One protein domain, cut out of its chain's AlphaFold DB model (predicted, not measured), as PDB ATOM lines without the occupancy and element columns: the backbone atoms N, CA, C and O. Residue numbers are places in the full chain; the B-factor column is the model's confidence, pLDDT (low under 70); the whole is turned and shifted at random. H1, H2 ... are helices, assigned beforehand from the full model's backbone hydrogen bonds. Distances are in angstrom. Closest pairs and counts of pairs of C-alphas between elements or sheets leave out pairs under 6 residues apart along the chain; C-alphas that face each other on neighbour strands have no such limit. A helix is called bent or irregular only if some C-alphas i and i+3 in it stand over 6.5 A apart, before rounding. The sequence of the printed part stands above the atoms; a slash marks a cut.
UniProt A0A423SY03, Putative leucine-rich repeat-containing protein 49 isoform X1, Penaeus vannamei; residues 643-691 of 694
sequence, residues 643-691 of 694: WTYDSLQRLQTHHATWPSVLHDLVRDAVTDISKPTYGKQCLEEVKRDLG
ATOM      1  N   TRP A 643      25.581  55.798  -3.860       94.00
ATOM      2  CA  TRP A 643      26.095  54.925  -2.797       94.00
ATOM      3  C   TRP A 643      25.039  54.533  -1.762       94.00
ATOM      4  O   TRP A 643      25.063  53.399  -1.285       94.00
ATOM      5  N   THR A 644      24.113  55.427  -1.399       92.25
ATOM      6  CA  THR A 644      23.013  55.084  -0.487       92.25
ATOM      7  C   THR A 644      22.001  54.168  -1.160       92.25
ATOM      8  O   THR A 644      21.562  53.220  -0.516       92.25
ATOM      9  N   TYR A 645      21.700  54.359  -2.449       92.94
ATOM     10  CA  TYR A 645      20.867  53.433  -3.222       92.94
ATOM     11  C   TYR A 645      21.475  52.020  -3.288       92.94
ATOM     12  O   TYR A 645      20.829  51.059  -2.878       92.94
ATOM     13  N   ASP A 646      22.738  51.894  -3.707       95.38
ATOM     14  CA  ASP A 646      23.475  50.619  -3.751       95.38
ATOM     15  C   ASP A 646      23.550  49.958  -2.358       95.38
ATOM     16  O   ASP A 646      23.312  48.759  -2.204       95.38
ATOM     17  N   SER A 647      23.782  50.752  -1.308       93.38
ATOM     18  CA  SER A 647      23.807  50.267   0.079       93.38
ATOM     19  C   SER A 647      22.430  49.796   0.572       93.38
ATOM     20  O   SER A 647      22.354  48.790   1.279       93.38
ATOM     21  N   LEU A 648      21.338  50.468   0.184       93.75
ATOM     22  CA  LEU A 648      19.960  50.056   0.483       93.75
ATOM     23  C   LEU A 648      19.566  48.793  -0.292       93.75
ATOM     24  O   LEU A 648      18.982  47.887   0.299       93.75
ATOM     25  N   GLN A 649      19.940  48.684  -1.568       94.44
ATOM     26  CA  GLN A 649      19.715  47.484  -2.378       94.44
ATOM     27  C   GLN A 649      20.455  46.276  -1.779       94.44
ATOM     28  O   GLN A 649      19.853  45.223  -1.569       94.44
ATOM     29  N   ARG A 650      21.727  46.445  -1.388       94.25
ATOM     30  CA  ARG A 650      22.498  45.419  -0.663       94.25
ATOM     31  C   ARG A 650      21.863  45.058   0.677       94.25
ATOM     32  O   ARG A 650      21.823  43.878   1.015       94.25
ATOM     33  N   LEU A 651      21.343  46.032   1.428       94.69
ATOM     34  CA  LEU A 651      20.655  45.789   2.699       94.69
ATOM     35  C   LEU A 651      19.346  45.009   2.506       94.69
ATOM     36  O   LEU A 651      19.079  44.093   3.279       94.69
ATOM     37  N   GLN A 652      18.562  45.310   1.467       94.31
ATOM     38  CA  GLN A 652      17.355  44.557   1.109       94.31
ATOM     39  C   GLN A 652      17.695  43.118   0.694       94.31
ATOM     40  O   GLN A 652      17.101  42.169   1.207       94.31
ATOM     41  N   THR A 653      18.694  42.932  -0.177       93.25
ATOM     42  CA  THR A 653      19.173  41.601  -0.584       93.25
ATOM     43  C   THR A 653      19.723  40.810   0.604       93.25
ATOM     44  O   THR A 653      19.421  39.624   0.742       93.25
ATOM     45  N   HIS A 654      20.471  41.452   1.504       92.88
ATOM     46  CA  HIS A 654      20.915  40.850   2.760       92.88
ATOM     47  C   HIS A 654      19.726  40.486   3.657       92.88
ATOM     48  O   HIS A 654      19.678  39.379   4.167       92.88
ATOM     49  N   HIS A 655      18.726  41.355   3.825       93.12
ATOM     50  CA  HIS A 655      17.542  41.056   4.638       93.12
ATOM     51  C   HIS A 655      16.747  39.852   4.098       93.12
ATOM     52  O   HIS A 655      16.252  39.044   4.879       93.12
ATOM     53  N   ALA A 656      16.669  39.694   2.773       93.50
ATOM     54  CA  ALA A 656      16.035  38.542   2.133       93.50
ATOM     55  C   ALA A 656      16.858  37.240   2.241       93.50
ATOM     56  O   ALA A 656      16.279  36.162   2.349       93.50
ATOM     57  N   THR A 657      18.194  37.318   2.220       93.44
ATOM     58  CA  THR A 657      19.083  36.135   2.218       93.44
ATOM     59  C   THR A 657      19.612  35.745   3.599       93.44
ATOM     60  O   THR A 657      19.986  34.595   3.815       93.44
ATOM     61  N   TRP A 658      19.609  36.658   4.569       94.44
ATOM     62  CA  TRP A 658      20.086  36.402   5.925       94.44
ATOM     63  C   TRP A 658      19.358  35.246   6.634       94.44
ATOM     64  O   TRP A 658      20.046  34.466   7.287       94.44
ATOM     65  N   PRO A 659      18.029  35.040   6.496       94.31
ATOM     66  CA  PRO A 659      17.356  33.905   7.127       94.31
ATOM     67  C   PRO A 659      17.853  32.537   6.636       94.31
ATOM     68  O   PRO A 659      18.031  31.636   7.454       94.31
ATOM     69  N   SER A 660      18.122  32.375   5.334       92.31
ATOM     70  CA  SER A 660      18.657  31.118   4.787       92.31
ATOM     71  C   SER A 660      20.144  30.951   5.097       92.31
ATOM     72  O   SER A 660      20.542  29.882   5.546       92.31
ATOM     73  N   VAL A 661      20.950  32.011   4.974       93.12
ATOM     74  CA  VAL A 661      22.372  31.987   5.365       93.12
ATOM     75  C   VAL A 661      22.531  31.662   6.855       93.12
ATOM     76  O   VAL A 661      23.367  30.839   7.212       93.12
ATOM     77  N   LEU A 662      21.708  32.242   7.733       93.62
ATOM     78  CA  LEU A 662      21.709  31.935   9.165       93.62
ATOM     79  C   LEU A 662      21.251  30.498   9.438       93.62
ATOM     80  O   LEU A 662      21.873  29.812  10.246       93.62
ATOM     81  N   HIS A 663      20.196  30.029   8.764       94.56
ATOM     82  CA  HIS A 663      19.745  28.643   8.876       94.56
ATOM     83  C   HIS A 663      20.855  27.660   8.477       94.56
ATOM     84  O   HIS A 663      21.112  26.690   9.188       94.56
ATOM     85  N   ASP A 664      21.534  27.917   7.362       93.69
ATOM     86  CA  ASP A 664      22.563  27.033   6.832       93.69
ATOM     87  C   ASP A 664      23.848  27.097   7.671       93.69
ATOM     88  O   ASP A 664      24.393  26.048   7.997       93.69
ATOM     89  N   LEU A 665      24.248  28.271   8.179       92.88
ATOM     90  CA  LEU A 665      25.315  28.395   9.186       92.88
ATOM     91  C   LEU A 665      24.998  27.627  10.480       92.88
ATOM     92  O   LEU A 665      25.896  27.032  11.078       92.88
ATOM     93  N   VAL A 666      23.737  27.614  10.926       93.56
ATOM     94  CA  VAL A 666      23.305  26.821  12.089       93.56
ATOM     95  C   VAL A 666      23.287  25.325  11.760       93.56
ATOM     96  O   VAL A 666      23.741  24.530  12.583       93.56
ATOM     97  N   ARG A 667      22.836  24.919  10.562       93.00
ATOM     98  CA  ARG A 667      22.893  23.520  10.099       93.00
ATOM     99  C   ARG A 667      24.341  23.028  10.037       93.00
ATOM    100  O   ARG A 667      24.637  21.940  10.532       93.00
ATOM    101  N   ASP A 668      25.243  23.828   9.485       91.00
ATOM    102  CA  ASP A 668      26.658  23.494   9.345       91.00
ATOM    103  C   ASP A 668      27.344  23.436  10.715       91.00
ATOM    104  O   ASP A 668      28.000  22.444  11.019       91.00
ATOM    105  N   ALA A 669      27.093  24.397  11.612       87.38
ATOM    106  CA  ALA A 669      27.608  24.347  12.983       87.38
ATOM    107  C   ALA A 669      27.094  23.124  13.770       87.38
ATOM    108  O   ALA A 669      27.867  22.460  14.462       87.38
ATOM    109  N   VAL A 670      25.806  22.779  13.654       91.38
ATOM    110  CA  VAL A 670      25.220  21.600  14.320       91.38
ATOM    111  C   VAL A 670      25.742  20.293  13.714       91.38
ATOM    112  O   VAL A 670      25.994  19.341  14.455       91.38
ATOM    113  N   THR A 671      25.951  20.231  12.395       88.62
ATOM    114  CA  THR A 671      26.535  19.049  11.739       88.62
ATOM    115  C   THR A 671      28.047  18.939  11.931       88.62
ATOM    116  O   THR A 671      28.565  17.827  11.911       88.62
ATOM    117  N   ASP A 672      28.765  20.034  12.186       84.75
ATOM    118  CA  ASP A 672      30.145  19.992  12.676       84.75
ATOM    119  C   ASP A 672      30.205  19.448  14.104       84.75
ATOM    120  O   ASP A 672      30.928  18.485  14.353       84.75
ATOM    121  N   ILE A 673      29.389  19.978  15.020       84.12
ATOM    122  CA  ILE A 673      29.335  19.528  16.420       84.12
ATOM    123  C   ILE A 673      28.914  18.051  16.533       84.12
ATOM    124  O   ILE A 673      29.410  17.340  17.410       84.12
ATOM    125  N   SER A 674      28.036  17.558  15.651       82.31
ATOM    126  CA  SER A 674      27.578  16.160  15.674       82.31
ATOM    127  C   SER A 674      28.583  15.150  15.105       82.31
ATOM    128  O   SER A 674      28.420  13.944  15.321       82.31
ATOM    129  N   LYS A 675      29.656  15.589  14.426       83.44
ATOM    130  CA  LYS A 675      30.707  14.677  13.940       83.44
ATOM    131  C   LYS A 675      31.448  14.059  15.137       83.44
ATOM    132  O   LYS A 675      32.013  14.791  15.950       83.44
ATOM    133  N   PRO A 676      31.592  12.720  15.230       73.31
ATOM    134  CA  PRO A 676      32.280  12.059  16.352       73.31
ATOM    135  C   PRO A 676      33.797  12.341  16.408       73.31
ATOM    136  O   PRO A 676      34.490  11.908  17.334       73.31
ATOM    137  N   THR A 677      34.333  13.059  15.418       77.19
ATOM    138  CA  THR A 677      35.684  13.628  15.413       77.19
ATOM    139  C   THR A 677      35.767  15.000  16.078       77.19
ATOM    140  O   THR A 677      36.834  15.317  16.590       77.19
ATOM    141  N   TYR A 678      34.685  15.787  16.134       76.44
ATOM    142  CA  TYR A 678      34.696  17.164  16.642       76.44
ATOM    143  C   TYR A 678      35.141  17.223  18.105       76.44
ATOM    144  O   TYR A 678      36.137  17.865  18.427       76.44
ATOM    145  N   GLY A 679      34.521  16.422  18.980       74.88
ATOM    146  CA  GLY A 679      34.946  16.309  20.382       74.88
ATOM    147  C   GLY A 679      36.401  15.844  20.557       74.88
ATOM    148  O   GLY A 679      37.052  16.233  21.522       74.88
ATOM    149  N   LYS A 680      36.950  15.069  19.609       78.56
ATOM    150  CA  LYS A 680      38.369  14.663  19.606       78.56
ATOM    151  C   LYS A 680      39.285  15.786  19.113       78.56
ATOM    152  O   LYS A 680      40.374  15.942  19.647       78.56
ATOM    153  N   GLN A 681      38.845  16.570  18.130       79.38
ATOM    154  CA  GLN A 681      39.569  17.727  17.601       79.38
ATOM    155  C   GLN A 681      39.622  18.854  18.636       79.38
ATOM    156  O   GLN A 681      40.713  19.326  18.936       79.38
ATOM    157  N   CYS A 682      38.501  19.194  19.280       75.69
ATOM    158  CA  CYS A 682      38.480  20.138  20.398       75.69
ATOM    159  C   CYS A 682      39.327  19.649  21.584       75.69
ATOM    160  O   CYS A 682      40.000  20.455  22.218       75.69
ATOM    161  N   LEU A 683      39.342  18.341  21.876       78.19
ATOM    162  CA  LEU A 683      40.199  17.787  22.929       78.19
ATOM    163  C   LEU A 683      41.690  17.863  22.566       78.19
ATOM    164  O   LEU A 683      42.488  18.229  23.421       78.19
ATOM    165  N   GLU A 684      42.078  17.555  21.326       82.00
ATOM    166  CA  GLU A 684      43.463  17.704  20.854       82.00
ATOM    167  C   GLU A 684      43.893  19.178  20.744       82.00
ATOM    168  O   GLU A 684      45.048  19.491  21.016       82.00
ATOM    169  N   GLU A 685      42.978  20.100  20.435       82.00
ATOM    170  CA  GLU A 685      43.227  21.546  20.446       82.00
ATOM    171  C   GLU A 685      43.410  22.081  21.875       82.00
ATOM    172  O   GLU A 685      44.429  22.701  22.172       82.00
ATOM    173  N   VAL A 686      42.520  21.732  22.810       81.56
ATOM    174  CA  VAL A 686      42.693  22.043  24.242       81.56
ATOM    175  C   VAL A 686      43.981  21.419  24.793       81.56
ATOM    176  O   VAL A 686      44.695  22.049  25.567       81.56
ATOM    177  N   LYS A 687      44.331  20.202  24.370       81.06
ATOM    178  CA  LYS A 687      45.567  19.503  24.751       81.06
ATOM    179  C   LYS A 687      46.826  20.155  24.162       81.06
ATOM    180  O   LYS A 687      47.837  20.231  24.859       81.06
ATOM    181  N   ARG A 688      46.767  20.662  22.923       83.19
ATOM    182  CA  ARG A 688      47.811  21.493  22.296       83.19
ATOM    183  C   ARG A 688      48.017  22.780  23.094       83.19
ATOM    184  O   ARG A 688      49.155  23.107  23.421       83.19
ATOM    185  N   ASP A 689      46.931  23.461  23.444       79.06
ATOM    186  CA  ASP A 689      46.959  24.773  24.102       79.06
ATOM    187  C   ASP A 689      47.332  24.681  25.593       79.06
ATOM    188  O   ASP A 689      47.979  25.577  26.129       79.06
ATOM    189  N   LEU A 690      47.030  23.551  26.245       78.94
ATOM    190  CA  LEU A 690      47.560  23.174  27.564       78.94
ATOM    191  C   LEU A 690      49.004  22.628  27.513       78.94
ATOM    192  O   LEU A 690      49.566  22.288  28.553       78.94
ATOM    193  N   GLY A 691      49.617  22.518  26.329       70.69
ATOM    194  CA  GLY A 691      51.001  22.063  26.165       70.69
ATOM    195  C   GLY A 691      51.243  20.579  26.466       70.69
ATOM    196  O   GLY A 691      52.396  20.178  26.643       70.69
TER     197      GLY A 691
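What this domain is: This is residues 643 to 691 of the 694 residues of the protein "Putative leucine-rich repeat-containing protein 49 isoform X1" of Penaeus vannamei (UniProt A0A423SY03). The model is a wide, open U in which no part packs on another: the long bent helix H1 makes one side with its arm H1a and the base with its arm H1b, and the shorter helix H2 makes the other side. The space between the two sides is empty, and H2 follows the base through a tight link. The printed part has 49 residues with two named helices, H1 then H2, and no named strand; its class is all helix. The whole is extended, with a radius of gyration of the C-alphas of 18.3 A and spans of 52 by 23 by 8 A.

How they stand to each other: Begin with H1, residues 643 to 673, which by its hydrogen bonds was assigned as one helix but is bent: C-alphas 656 and 659 are 6.9 A apart. Its arms, H1a up to residue 656 and H1b from residue 659, stand at a steep tilt of 55 degrees. H1b and H2, residues 678 to 689, are close but not clearly touching; their closest C-alphas, those of Asp 672 and Tyr 678, are 6.7 A apart. Their lines are about perpendicular, at 74 degrees. H1a and H2 are apart. In H1a, H1b and H2 every O i to N i+4 pair is within hydrogen-bond range.

Where its parts are: Find C-alpha 643 at (26.095, 54.925, -2.797); from there H1a runs 19.8 A to C-alpha 656. Look next at C-alpha 659, at (17.356, 33.905, 7.127), where H1b begins its 20.9 A to C-alpha 673. H2 covers 16.2 A and ends at C-alpha 689, at (46.959, 24.773, 24.102).

The domain as a whole: The C-alphas farthest apart, those of Tyr 645 and Gly 691, are 52.5 A apart. The printed part has no cut, and no link is long. The mean pLDDT of the printed part is 87.5, that of H2 is 79, and no printed residue is under 70.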